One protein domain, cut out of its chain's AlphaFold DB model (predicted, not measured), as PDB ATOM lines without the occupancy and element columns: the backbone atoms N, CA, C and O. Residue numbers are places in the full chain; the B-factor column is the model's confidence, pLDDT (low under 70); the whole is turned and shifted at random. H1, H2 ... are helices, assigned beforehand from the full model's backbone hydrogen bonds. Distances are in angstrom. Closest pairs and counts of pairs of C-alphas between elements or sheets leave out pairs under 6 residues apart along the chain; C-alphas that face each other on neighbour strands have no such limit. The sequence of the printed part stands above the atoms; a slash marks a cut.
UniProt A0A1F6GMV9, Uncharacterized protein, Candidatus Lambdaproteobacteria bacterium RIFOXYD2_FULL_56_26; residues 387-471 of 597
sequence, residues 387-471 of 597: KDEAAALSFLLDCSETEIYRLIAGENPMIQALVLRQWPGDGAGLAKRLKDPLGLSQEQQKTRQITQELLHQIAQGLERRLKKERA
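Overview. This is residues 387 to 471 of the 597 residues of an uncharacterized protein of Candidatus Lambdaproteobacteria bacterium RIFOXYD2_FULL_56_26 (UniProt A0A1F6GMV9). What does this domain look like? It is a small rounded cluster of short helices with H4 in its middle: H6 packs across H4 on one side, and the much longer H7 forms a wall on the other side, with H1 and H3 packing on H7. The link of residues 446 to 451 leads from H6 to the wall. What is it made of? The printed part has 85 residues with seven named helices, H1 to H7 in that order, and no named strand; its class is all helix. How large is it? It is compact, with a radius of gyration of the C-alphas of 11.9 A and spans of 31 by 28 by 20 A.

Arrangement. What do the first three helices meet? H1, residues 387 to 392, touches residues 452 to 459 alone of H7, residues 452 to 469, at a tilt of 36 degrees, only just steep, the same way; their closest C-alphas are those of Ala 392 and Ala 459, 5.9 A apart. H2, residues 394 to 398, touches no helix. H3, residues 401 to 408, touches residues 462 to 466 alone of H7, opposite ways at a steep tilt of 58 degrees, the closest C-alphas being those of Leu 407 and Leu 466, 6.7 A apart. What surrounds H4, residues 413 to 422? It is the hub: it touches H6, residues 437 to 445, at a steep tilt of 61 degrees, the same way, with the C-alphas of Pro 413 and Leu 440 closest at 4.9 A. It only just touches H3, its partner in a helical hairpin, and H5, residues 427 to 431, with 3 pairs of C-alphas within 8 A each; the closest are Ile 408 and Gln 416 at 5.7 A, and Leu 420 and Gly 427 at 5.2 A. How regular are the backbones? Every O i to N i+4 pair is within hydrogen-bond range in H1, H3, H4, H5, H6 and H7; in H2 it is 0 of 1, beside 2 of 2 O i to N i+3 pairs.

Along the chain. Where does H1 begin? C-alpha 387 is at (-20.073, -31.371, -44.466). Which helices are longer? H4 measures 14.3 A from first to last C-alpha, H6 12.5 A and H3 10.7 A. Where does H7 run? It measures 25.4 A, from C-alpha 452 at (-25.252, -21.718, -44.440) to C-alpha 469 at (-44.063, -34.612, -33.310).

Size, cuts and confidence. How far does it reach? The two C-alphas farthest apart are those of Gln 445 and Ala 471, 34.3 A. Are there cuts or long links? The printed part has no cut and no long link; the link from H6 to H7 is short but not tight, and the others are tight. Where is confidence low? The mean pLDDT of the printed part is 90.7, and residue 471 is under 70.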
ATOM      1  N   LYS A 387     -20.378 -31.102 -45.873       90.00
ATOM      2  CA  LYS A 387     -20.073 -31.371 -44.466       90.00
ATOM      3  C   LYS A 387     -20.962 -30.541 -43.535       90.00
ATOM      4  O   LYS A 387     -21.414 -31.068 -42.525       90.00
ATOM      5  N   ASP A 388     -21.242 -29.291 -43.898       91.06
ATOM      6  CA  ASP A 388     -22.132 -28.416 -43.128       91.06
ATOM      7  C   ASP A 388     -23.571 -28.938 -43.156       91.06
ATOM      8  O   ASP A 388     -24.241 -28.939 -42.129       91.06
ATOM      9  N   GLU A 389     -24.029 -29.447 -44.305       91.94
ATOM     10  CA  GLU A 389     -25.346 -30.086 -44.426       91.94
ATOM     11  C   GLU A 389     -25.481 -31.320 -43.536       91.94
ATOM     12  O   GLU A 389     -26.452 -31.428 -42.787       91.94
ATOM     13  N   ALA A 390     -24.499 -32.225 -43.587       91.31
ATOM     14  CA  ALA A 390     -24.495 -33.430 -42.763       91.31
ATOM     15  C   ALA A 390     -24.460 -33.091 -41.263       91.31
ATOM     16  O   ALA A 390     -25.142 -33.730 -40.467       91.31
ATOM     17  N   ALA A 391     -23.701 -32.061 -40.876       93.50
ATOM     18  CA  ALA A 391     -23.638 -31.601 -39.493       93.50
ATOM     19  C   ALA A 391     -24.951 -30.944 -39.033       93.50
ATOM     20  O   ALA A 391     -25.420 -31.222 -37.935       93.50
ATOM     21  N   ALA A 392     -25.564 -30.094 -39.862       93.81
ATOM     22  CA  ALA A 392     -26.810 -29.409 -39.517       93.81
ATOM     23  C   ALA A 392     -28.007 -30.371 -39.418       93.81
ATOM     24  O   ALA A 392     -28.918 -30.145 -38.625       93.81
ATOM     25  N   LEU A 393     -28.003 -31.445 -40.209       95.50
ATOM     26  CA  LEU A 393     -29.083 -32.430 -40.282       95.50
ATOM     27  C   LEU A 393     -28.739 -33.758 -39.586       95.50
ATOM     28  O   LEU A 393     -29.398 -34.768 -39.822       95.50
ATOM     29  N   SER A 394     -27.748 -33.767 -38.688       95.31
ATOM     30  CA  SER A 394     -27.304 -34.986 -37.998       95.31
ATOM     31  C   SER A 394     -28.394 -35.633 -37.137       95.31
ATOM     32  O   SER A 394     -28.360 -36.836 -36.906       95.31
ATOM     33  N   PHE A 395     -29.392 -34.863 -36.688       93.81
ATOM     34  CA  PHE A 395     -30.526 -35.383 -35.916       93.81
ATOM     35  C   PHE A 395     -31.399 -36.371 -36.710       93.81
ATOM     36  O   PHE A 395     -32.147 -37.134 -36.106       93.81
ATOM     37  N   LEU A 396     -31.312 -36.373 -38.048       95.62
ATOM     38  CA  LEU A 396     -32.039 -37.315 -38.903       95.62
ATOM     39  C   LEU A 396     -31.517 -38.752 -38.779       95.62
ATOM     40  O   LEU A 396     -32.225 -39.681 -39.165       95.62
ATOM     41  N   LEU A 397     -30.297 -38.944 -38.264       93.19
ATOM     42  CA  LEU A 397     -29.696 -40.269 -38.078       93.19
ATOM     43  C   LEU A 397     -30.495 -41.124 -37.085       93.19
ATOM     44  O   LEU A 397     -30.579 -42.336 -37.261       93.19
ATOM     45  N   ASP A 398     -31.137 -40.483 -36.106       86.62
ATOM     46  CA  ASP A 398     -31.938 -41.142 -35.070       86.62
ATOM     47  C   ASP A 398     -33.433 -41.206 -35.430       86.62
ATOM     48  O   ASP A 398     -34.271 -41.466 -34.563       86.62
ATOM     49  N   CYS A 399     -33.811 -40.878 -36.669       86.94
ATOM     50  CA  CYS A 399     -35.207 -40.840 -37.099       86.94
ATOM     51  C   CYS A 399     -35.623 -42.116 -37.830       86.94
ATOM     52  O   CYS A 399     -34.948 -42.575 -38.755       86.94
ATOM     53  N   SER A 400     -36.797 -42.641 -37.473       85.81
ATOM     54  CA  SER A 400     -37.410 -43.748 -38.212       85.81
ATOM     55  C   SER A 400     -37.984 -43.281 -39.558       85.81
ATOM     56  O   SER A 400     -38.285 -42.102 -39.752       85.81
ATOM     57  N   GLU A 401     -38.190 -44.211 -40.496       90.06
ATOM     58  CA  GLU A 401     -38.792 -43.920 -41.810       90.06
ATOM     59  C   GLU A 401     -40.142 -43.191 -41.684       90.06
ATOM     60  O   GLU A 401     -40.435 -42.256 -42.432       90.06
ATOM     61  N   THR A 402     -40.964 -43.578 -40.706       83.06
ATOM     62  CA  THR A 402     -42.281 -42.972 -40.477       83.06
ATOM     63  C   THR A 402     -42.178 -41.554 -39.921       83.06
ATOM     64  O   THR A 402     -42.980 -40.701 -40.306       83.06
ATOM     65  N   GLU A 403     -41.193 -41.276 -39.063       87.62
ATOM     66  CA  GLU A 403     -40.901 -39.921 -38.585       87.62
ATOM     67  C   GLU A 403     -40.420 -39.027 -39.729       87.62
ATOM     68  O   GLU A 403     -40.943 -37.927 -39.903       87.62
ATOM     69  N   ILE A 404     -39.494 -39.513 -40.563       95.00
ATOM     70  CA  ILE A 404     -39.009 -38.768 -41.732       95.00
ATOM     71  C   ILE A 404     -40.154 -38.463 -42.693       95.00
ATOM     72  O   ILE A 404     -40.299 -37.319 -43.123       95.00
ATOM     73  N   TYR A 405     -41.001 -39.452 -42.995       93.56
ATOM     74  CA  TYR A 405     -42.160 -39.255 -43.862       93.56
ATOM     75  C   TYR A 405     -43.065 -38.132 -43.350       93.56
ATOM     76  O   TYR A 405     -43.393 -37.215 -44.101       93.56
ATOM     77  N   ARG A 406     -43.446 -38.172 -42.068       90.00
ATOM     78  CA  ARG A 406     -44.326 -37.161 -41.456       90.00
ATOM     79  C   ARG A 406     -43.691 -35.774 -41.463       90.00
ATOM     80  O   ARG A 406     -44.364 -34.798 -41.802       90.00
ATOM     81  N   LEU A 407     -42.392 -35.715 -41.181       94.38
ATOM     82  CA  LEU A 407     -41.634 -34.476 -41.154       94.38
ATOM     83  C   LEU A 407     -41.640 -33.778 -42.523       94.38
ATOM     84  O   LEU A 407     -41.865 -32.568 -42.581       94.38
ATOM     85  N   ILE A 408     -41.457 -34.530 -43.618       96.06
ATOM     86  CA  ILE A 408     -41.255 -33.958 -44.962       96.06
ATOM     87  C   ILE A 408     -42.479 -34.005 -45.890       96.06
ATOM     88  O   ILE A 408     -42.476 -33.328 -46.919       96.06
ATOM     89  N   ALA A 409     -43.545 -34.741 -45.552       94.50
ATOM     90  CA  ALA A 409     -44.717 -34.928 -46.423       94.50
ATOM     91  C   ALA A 409     -45.396 -33.619 -46.867       94.50
ATOM     92  O   ALA A 409     -45.976 -33.560 -47.951       94.50
ATOM     93  N   GLY A 410     -45.327 -32.574 -46.037       93.69
ATOM     94  CA  GLY A 410     -45.884 -31.248 -46.325       93.69
ATOM     95  C   GLY A 410     -44.861 -30.191 -46.752       93.69
ATOM     96  O   GLY A 410     -45.240 -29.034 -46.895       93.69
ATOM     97  N   GLU A 411     -43.587 -30.556 -46.891       95.94
ATOM     98  CA  GLU A 411     -42.498 -29.615 -47.182       95.94
ATOM     99  C   GLU A 411     -42.303 -29.365 -48.685       95.94
ATOM    100  O   GLU A 411     -42.819 -30.090 -49.535       95.94
ATOM    101  N   ASN A 412     -41.535 -28.327 -49.022       94.19
ATOM    102  CA  ASN A 412     -41.137 -28.036 -50.402       94.19
ATOM    103  C   ASN A 412     -40.229 -29.164 -50.960       94.19
ATOM    104  O   ASN A 412     -39.366 -29.643 -50.215       94.19
ATOM    105  N   PRO A 413     -40.338 -29.541 -52.254       94.56
ATOM    106  CA  PRO A 413     -39.453 -30.518 -52.901       94.56
ATOM    107  C   PRO A 413     -37.951 -30.295 -52.664       94.56
ATOM    108  O   PRO A 413     -37.202 -31.260 -52.540       94.56
ATOM    109  N   MET A 414     -37.501 -29.043 -52.525       94.19
ATOM    110  CA  MET A 414     -36.116 -28.709 -52.174       94.19
ATOM    111  C   MET A 414     -35.726 -29.238 -50.782       94.19
ATOM    112  O   MET A 414     -34.673 -29.854 -50.625       94.19
ATOM    113  N   ILE A 415     -36.566 -29.005 -49.769       95.50
ATOM    114  CA  ILE A 415     -36.328 -29.468 -48.392       95.50
ATOM    115  C   ILE A 415     -36.438 -30.993 -48.341       95.50
ATOM    116  O   ILE A 415     -35.600 -31.645 -47.725       95.50
ATOM    117  N   GLN A 416     -37.421 -31.567 -49.041       95.94
ATOM    118  CA  GLN A 416     -37.566 -33.016 -49.169       95.94
ATOM    119  C   GLN A 416     -36.301 -33.649 -49.774       95.94
ATOM    120  O   GLN A 416     -35.771 -34.603 -49.211       95.94
ATOM    121  N   ALA A 417     -35.767 -33.093 -50.868       94.62
ATOM    122  CA  ALA A 417     -34.537 -33.575 -51.497       94.62
ATOM    123  C   ALA A 417     -33.324 -33.450 -50.562       94.62
ATOM    124  O   ALA A 417     -32.521 -34.378 -50.477       94.62
ATOM    125  N   LEU A 418     -33.212 -32.332 -49.837       94.75
ATOM    126  CA  LEU A 418     -32.143 -32.099 -48.865       94.75
ATOM    127  C   LEU A 418     -32.173 -33.131 -47.727       94.75
ATOM    128  O   LEU A 418     -31.143 -33.722 -47.415       94.75
ATOM    129  N   VAL A 419     -33.349 -33.380 -47.140       95.81
ATOM    130  CA  VAL A 419     -33.533 -34.353 -46.051       95.81
ATOM    131  C   VAL A 419     -33.252 -35.772 -46.536       95.81
ATOM    132  O   VAL A 419     -32.464 -36.479 -45.917       95.81
ATOM    133  N   LEU A 420     -33.834 -36.179 -47.669       95.06
ATOM    134  CA  LEU A 420     -33.646 -37.526 -48.222       95.06
ATOM    135  C   LEU A 420     -32.201 -37.812 -48.632       95.06
ATOM    136  O   LEU A 420     -31.784 -38.963 -48.600       95.06
ATOM    137  N   ARG A 421     -31.435 -36.784 -49.010       93.50
ATOM    138  CA  ARG A 421     -30.010 -36.922 -49.335       93.50
ATOM    139  C   ARG A 421     -29.144 -37.177 -48.101       93.50
ATOM    140  O   ARG A 421     -28.109 -37.824 -48.230       93.50
ATOM    141  N   GLN A 422     -29.524 -36.626 -46.949       94.94
ATOM    142  CA  GLN A 422     -28.760 -36.740 -45.701       94.94
ATOM    143  C   GLN A 422     -29.258 -37.880 -44.797       94.94
ATOM    144  O   GLN A 422     -28.548 -38.291 -43.881       94.94
ATOM    145  N   TRP A 423     -30.459 -38.407 -45.041       95.88
ATOM    146  CA  TRP A 423     -31.017 -39.528 -44.289       95.88
ATOM    147  C   TRP A 423     -30.437 -40.875 -44.776       95.88
ATOM    148  O   TRP A 423     -30.455 -41.135 -45.977       95.88
ATOM    149  N   PRO A 424     -29.945 -41.757 -43.880       92.00
ATOM    150  CA  PRO A 424     -29.285 -43.013 -44.262       92.00
ATOM    151  C   PRO A 424     -30.231 -44.139 -44.724       92.00
ATOM    152  O   PRO A 424     -29.750 -45.197 -45.125       92.00
ATOM    153  N   GLY A 425     -31.553 -43.956 -44.630       91.75
ATOM    154  CA  GLY A 425     -32.547 -44.973 -44.992       91.75
ATOM    155  C   GLY A 425     -32.839 -45.082 -46.497       91.75
ATOM    156  O   GLY A 425     -32.160 -44.488 -47.333       91.75
ATOM    157  N   ASP A 426     -33.888 -45.835 -46.856       93.44
ATOM    158  CA  ASP A 426     -34.348 -45.964 -48.247       93.44
ATOM    159  C   ASP A 426     -35.072 -44.691 -48.720       93.44
ATOM    160  O   ASP A 426     -36.303 -44.602 -48.787       93.44
ATOM    161  N   GLY A 427     -34.280 -43.672 -49.058       91.44
ATOM    162  CA  GLY A 427     -34.798 -42.404 -49.557       91.44
ATOM    163  C   GLY A 427     -35.573 -42.540 -50.874       91.44
ATOM    164  O   GLY A 427     -36.491 -41.758 -51.120       91.44
ATOM    165  N   ALA A 428     -35.267 -43.549 -51.698       91.12
ATOM    166  CA  ALA A 428     -35.954 -43.794 -52.965       91.12
ATOM    167  C   ALA A 428     -37.341 -44.420 -52.756       91.12
ATOM    168  O   ALA A 428     -38.304 -44.035 -53.427       91.12
ATOM    169  N   GLY A 429     -37.466 -45.356 -51.813       92.00
ATOM    170  CA  GLY A 429     -38.749 -45.908 -51.385       92.00
ATOM    171  C   GLY A 429     -39.661 -44.836 -50.793       92.00
ATOM    172  O   GLY A 429     -40.836 -44.746 -51.163       92.00
ATOM    173  N   LEU A 430     -39.109 -43.965 -49.943       92.12
ATOM    174  CA  LEU A 430     -39.865 -42.887 -49.307       92.12
ATOM    175  C   LEU A 430     -40.285 -41.794 -50.302       92.12
ATOM    176  O   LEU A 430     -41.430 -41.345 -50.268       92.12
ATOM    177  N   ALA A 431     -39.402 -41.426 -51.238       93.44
ATOM    178  CA  ALA A 431     -39.667 -40.465 -52.311       93.44
ATOM    179  C   ALA A 431     -40.933 -40.797 -53.117       93.44
ATOM    180  O   ALA A 431     -41.732 -39.910 -53.415       93.44
ATOM    181  N   LYS A 432     -41.158 -42.081 -53.423       94.25
ATOM    182  CA  LYS A 432     -42.337 -42.548 -54.177       94.25
ATOM    183  C   LYS A 432     -43.661 -42.332 -53.440       94.25
ATOM    184  O   LYS A 432     -44.708 -42.318 -54.079       94.25
ATOM    185  N   ARG A 433     -43.630 -42.195 -52.110       93.38
ATOM    186  CA  ARG A 433     -44.818 -41.997 -51.262       93.38
ATOM    187  C   ARG A 433     -45.162 -40.519 -51.045       93.38
ATOM    188  O   ARG A 433     -46.195 -40.223 -50.440       93.38
ATOM    189  N   LEU A 434     -44.294 -39.597 -51.469       94.06
ATOM    190  CA  LEU A 434     -44.516 -38.156 -51.346       94.06
ATOM    191  C   LEU A 434     -45.442 -37.648 -52.456       94.06
ATOM    192  O   LEU A 434     -45.592 -38.269 -53.504       94.06
ATOM    193  N   LYS A 435     -46.084 -36.502 -52.209       91.19
ATOM    194  CA  LYS A 435     -47.127 -35.949 -53.089       91.19
ATOM    195  C   LYS A 435     -46.612 -35.559 -54.482       91.19
ATOM    196  O   LYS A 435     -47.384 -35.615 -55.434       91.19
ATOM    197  N   ASP A 436     -45.344 -35.163 -54.590       90.19
ATOM    198  CA  ASP A 436     -44.714 -34.728 -55.842       90.19
ATOM    199  C   ASP A 436     -43.362 -35.436 -56.084       90.19
ATOM    200  O   ASP A 436     -42.292 -34.869 -55.843       90.19
ATOM    201  N   PRO A 437     -43.383 -36.696 -56.553       86.69
ATOM    202  CA  PRO A 437     -42.162 -37.459 -56.801       86.69
ATOM    203  C   PRO A 437     -41.357 -36.926 -58.001       86.69
ATOM    204  O   PRO A 437     -40.137 -37.110 -58.056       86.69
ATOM    205  N   LEU A 438     -42.010 -36.260 -58.964       83.19
ATOM    206  CA  LEU A 438     -41.352 -35.709 -60.151       83.19
ATOM    207  C   LEU A 438     -40.580 -34.433 -59.812       83.19
ATOM    208  O   LEU A 438     -39.400 -34.337 -60.155       83.19
ATOM    209  N   GLY A 439     -41.201 -33.492 -59.093       84.06
ATOM    210  CA  GLY A 439     -40.532 -32.282 -58.611       84.06
ATOM    211  C   GLY A 439     -39.358 -32.611 -57.690       84.06
ATOM    212  O   GLY A 439     -38.276 -32.039 -57.826       84.06
ATOM    213  N   LEU A 440     -39.522 -33.615 -56.826       89.50
ATOM    214  CA  LEU A 440     -38.445 -34.131 -55.987       89.50
ATOM    215  C   LEU A 440     -37.275 -34.693 -56.806       89.50
ATOM    216  O   LEU A 440     -36.124 -34.368 -56.525       89.50
ATOM    217  N   SER A 441     -37.555 -35.509 -57.826       86.50
ATOM    218  CA  SER A 441     -36.516 -36.092 -58.687       86.50
ATOM    219  C   SER A 441     -35.736 -35.007 -59.437       86.50
ATOM    220  O   SER A 441     -34.511 -35.080 -59.540       86.50
ATOM    221  N   GLN A 442     -36.426 -33.966 -59.915       89.00
ATOM    222  CA  GLN A 442     -35.783 -32.814 -60.548       89.00
ATOM    223  C   GLN A 442     -34.905 -32.034 -59.564       89.00
ATOM    224  O   GLN A 442     -33.795 -31.643 -59.916       89.00
ATOM    225  N   GLU A 443     -35.366 -31.803 -58.333       90.00
ATOM    226  CA  GLU A 443     -34.564 -31.111 -57.318       90.00
ATOM    227  C   GLU A 443     -33.373 -31.951 -56.831       90.00
ATOM    228  O   GLU A 443     -32.305 -31.393 -56.604       90.00
ATOM    229  N   GLN A 444     -33.484 -33.281 -56.757       87.06
ATOM    230  CA  GLN A 444     -32.350 -34.160 -56.430       87.06
ATOM    231  C   GLN A 444     -31.238 -34.116 -57.487       87.06
ATOM    232  O   GLN A 444     -30.060 -34.235 -57.147       87.06
ATOM    233  N   GLN A 445     -31.597 -33.915 -58.758       86.69
ATOM    234  CA  GLN A 445     -30.633 -33.722 -59.845       86.69
ATOM    235  C   GLN A 445     -29.986 -32.332 -59.811       86.69
ATOM    236  O   GLN A 445     -28.856 -32.158 -60.269       86.69
ATOM    237  N   LYS A 446     -30.676 -31.328 -59.258       87.62
ATOM    238  CA  LYS A 446     -30.135 -29.975 -59.128       87.62
ATOM    239  C   LYS A 446     -29.227 -29.893 -57.903       87.62
ATOM    240  O   LYS A 446     -29.672 -29.814 -56.762       87.62
ATOM    241  N   THR A 447     -27.923 -29.777 -58.129       70.25
ATOM    242  CA  THR A 447     -26.958 -29.382 -57.090       70.25
ATOM    243  C   THR A 447     -27.089 -27.887 -56.766       70.25
ATOM    244  O   THR A 447     -26.203 -27.085 -57.061       70.25
ATOM    245  N   ARG A 448     -28.225 -27.474 -56.186       76.31
ATOM    246  CA  ARG A 448     -28.400 -26.107 -55.682       76.31
ATOM    247  C   ARG A 448     -27.498 -25.901 -54.472       76.31
ATOM    248  O   ARG A 448     -27.515 -26.692 -53.533       76.31
ATOM    249  N   GLN A 449     -26.698 -24.839 -54.511       81.50
ATOM    250  CA  GLN A 449     -25.887 -24.426 -53.372       81.50
ATOM    251  C   GLN A 449     -26.764 -23.593 -52.435       81.50
ATOM    252  O   GLN A 449     -27.246 -22.532 -52.820       81.50
ATOM    253  N   ILE A 450     -26.988 -24.103 -51.225       88.62
ATOM    254  CA  ILE A 450     -27.769 -23.443 -50.176       88.62
ATOM    255  C   ILE A 450     -26.801 -22.605 -49.324       88.62
ATOM    256  O   ILE A 450     -25.658 -23.006 -49.085       88.62
ATOM    257  N   THR A 451     -27.219 -21.419 -48.883       92.31
ATOM    258  CA  THR A 451     -26.430 -20.617 -47.933       92.31
ATOM    259  C   THR A 451     -26.413 -21.291 -46.558       92.31
ATOM    260  O   THR A 451     -27.375 -21.963 -46.178       92.31
ATOM    261  N   GLN A 452     -25.335 -21.119 -45.784       91.44
ATOM    262  CA  GLN A 452     -25.252 -21.718 -44.440       91.44
ATOM    263  C   GLN A 452     -26.392 -21.257 -43.519       91.44
ATOM    264  O   GLN A 452     -26.918 -22.049 -42.741       91.44
ATOM    265  N   GLU A 453     -26.813 -20.000 -43.646       92.75
ATOM    266  CA  GLU A 453     -27.908 -19.440 -42.854       92.75
ATOM    267  C   GLU A 453     -29.249 -20.121 -43.153       92.75
ATOM    268  O   GLU A 453     -29.936 -20.561 -42.230       92.75
ATOM    269  N   LEU A 454     -29.591 -20.294 -44.436       93.56
ATOM    270  CA  LEU A 454     -30.828 -20.962 -44.836       93.56
ATOM    271  C   LEU A 454     -30.825 -22.439 -44.420       93.56
ATOM    272  O   LEU A 454     -31.825 -22.936 -43.907       93.56
ATOM    273  N   LEU A 455     -29.690 -23.129 -44.575       95.44
ATOM    274  CA  LEU A 455     -29.526 -24.501 -44.097       95.44
ATOM    275  C   LEU A 455     -29.794 -24.605 -42.588       95.44
ATOM    276  O   LEU A 455     -30.512 -25.504 -42.152       95.44
ATOM    277  N   HIS A 456     -29.255 -23.677 -41.794       95.06
ATOM    278  CA  HIS A 456     -29.451 -23.675 -40.348       95.06
ATOM    279  C   HIS A 456     -30.909 -23.396 -39.962       95.06
ATOM    280  O   HIS A 456     -31.443 -24.050 -39.066       95.06
ATOM    281  N   GLN A 457     -31.585 -22.479 -40.661       95.94
ATOM    282  CA  GLN A 457     -33.011 -22.210 -40.455       95.94
ATOM    283  C   GLN A 457     -33.877 -23.435 -40.779       95.94
ATOM    284  O   GLN A 457     -34.763 -23.779 -39.994       95.94
ATOM    285  N   ILE A 458     -33.588 -24.130 -41.887       96.19
ATOM    286  CA  ILE A 458     -34.271 -25.376 -42.261       96.19
ATOM    287  C   ILE A 458     -34.045 -26.437 -41.182       96.19
ATOM    288  O   ILE A 458     -35.011 -26.998 -40.666       96.19
ATOM    289  N   ALA A 459     -32.792 -26.673 -40.787       96.56
ATOM    290  CA  ALA A 459     -32.449 -27.652 -39.761       96.56
ATOM    291  C   ALA A 459     -33.157 -27.367 -38.428       96.56
ATOM    292  O   ALA A 459     -33.809 -28.254 -37.882       96.56
ATOM    293  N   GLN A 460     -33.122 -26.122 -37.940       96.12
ATOM    294  CA  GLN A 460     -33.821 -25.736 -36.712       96.12
ATOM    295  C   GLN A 460     -35.343 -25.892 -36.825       96.12
ATOM    296  O   GLN A 460     -35.994 -26.312 -35.867       96.12
ATOM    297  N   GLY A 461     -35.932 -25.533 -37.970       96.31
ATOM    298  CA  GLY A 461     -37.367 -25.679 -38.216       96.31
ATOM    299  C   GLY A 461     -37.800 -27.143 -38.167       96.31
ATOM    300  O   GLY A 461     -38.741 -27.490 -37.447       96.31
ATOM    301  N   LEU A 462     -37.059 -28.004 -38.866       96.12
ATOM    302  CA  LEU A 462     -37.271 -29.447 -38.878       96.12
ATOM    303  C   LEU A 462     -37.055 -30.063 -37.491       96.12
ATOM    304  O   LEU A 462     -37.902 -30.821 -37.038       96.12
ATOM    305  N   GLU A 463     -36.002 -29.691 -36.765       94.06
ATOM    306  CA  GLU A 463     -35.740 -30.209 -35.419       94.06
ATOM    307  C   GLU A 463     -36.833 -29.789 -34.422       94.06
ATOM    308  O   GLU A 463     -37.281 -30.591 -33.604       94.06
ATOM    309  N   ARG A 464     -37.330 -28.544 -34.493       92.06
ATOM    310  CA  ARG A 464     -38.459 -28.087 -33.662       92.06
ATOM    311  C   ARG A 464     -39.741 -28.848 -33.984       92.06
ATOM    312  O   ARG A 464     -40.468 -29.222 -33.062       92.06
ATOM    313  N   ARG A 465     -40.024 -29.080 -35.268       91.62
ATOM    314  CA  ARG A 465     -41.171 -29.887 -35.705       91.62
ATOM    315  C   ARG A 465     -41.032 -31.327 -35.249       91.62
ATOM    316  O   ARG A 465     -41.970 -31.841 -34.659       91.62
ATOM    317  N   LEU A 466     -39.858 -31.924 -35.416       89.31
ATOM    318  CA  LEU A 466     -39.560 -33.261 -34.935       89.31
ATOM    319  C   LEU A 466     -39.719 -33.336 -33.418       89.31
ATOM    320  O   LEU A 466     -40.379 -34.240 -32.947       89.31
ATOM    321  N   LYS A 467     -39.220 -32.371 -32.636       84.56
ATOM    322  CA  LYS A 467     -39.445 -32.309 -31.176       84.56
ATOM    323  C   LYS A 467     -40.921 -32.174 -30.812       84.56
ATOM    324  O   LYS A 467     -41.337 -32.695 -29.783       84.56
ATOM    325  N   LYS A 468     -41.715 -31.487 -31.637       83.56
ATOM    326  CA  LYS A 468     -43.166 -31.348 -31.467       83.56
ATOM    327  C   LYS A 468     -43.927 -32.609 -31.883       83.56
ATOM    328  O   LYS A 468     -44.906 -32.958 -31.242       83.56
ATOM    329  N   GLU A 469     -43.490 -33.320 -32.913       75.94
ATOM    330  CA  GLU A 469     -44.063 -34.612 -33.310       75.94
ATOM    331  C   GLU A 469     -43.653 -35.711 -32.335       75.94
ATOM    332  O   GLU A 469     -44.478 -36.504 -31.890       75.94
ATOM    333  N   ARG A 470     -42.395 -35.681 -31.897       72.88
ATOM    334  CA  ARG A 470     -41.862 -36.421 -30.758       72.88
ATOM    335  C   ARG A 470     -42.390 -35.902 -29.433       72.88
ATOM    336  O   ARG A 470     -42.113 -36.586 -28.453       72.88
ATOM    337  N   ALA A 471     -43.195 -34.822 -29.400       64.25
ATOM    338  CA  ALA A 471     -43.711 -34.246 -28.161       64.25
ATOM    339  C   ALA A 471     -44.198 -35.382 -27.283       64.25
ATOM    340  O   ALA A 471     -45.022 -36.212 -27.692       64.25
TER     341      ALA A 471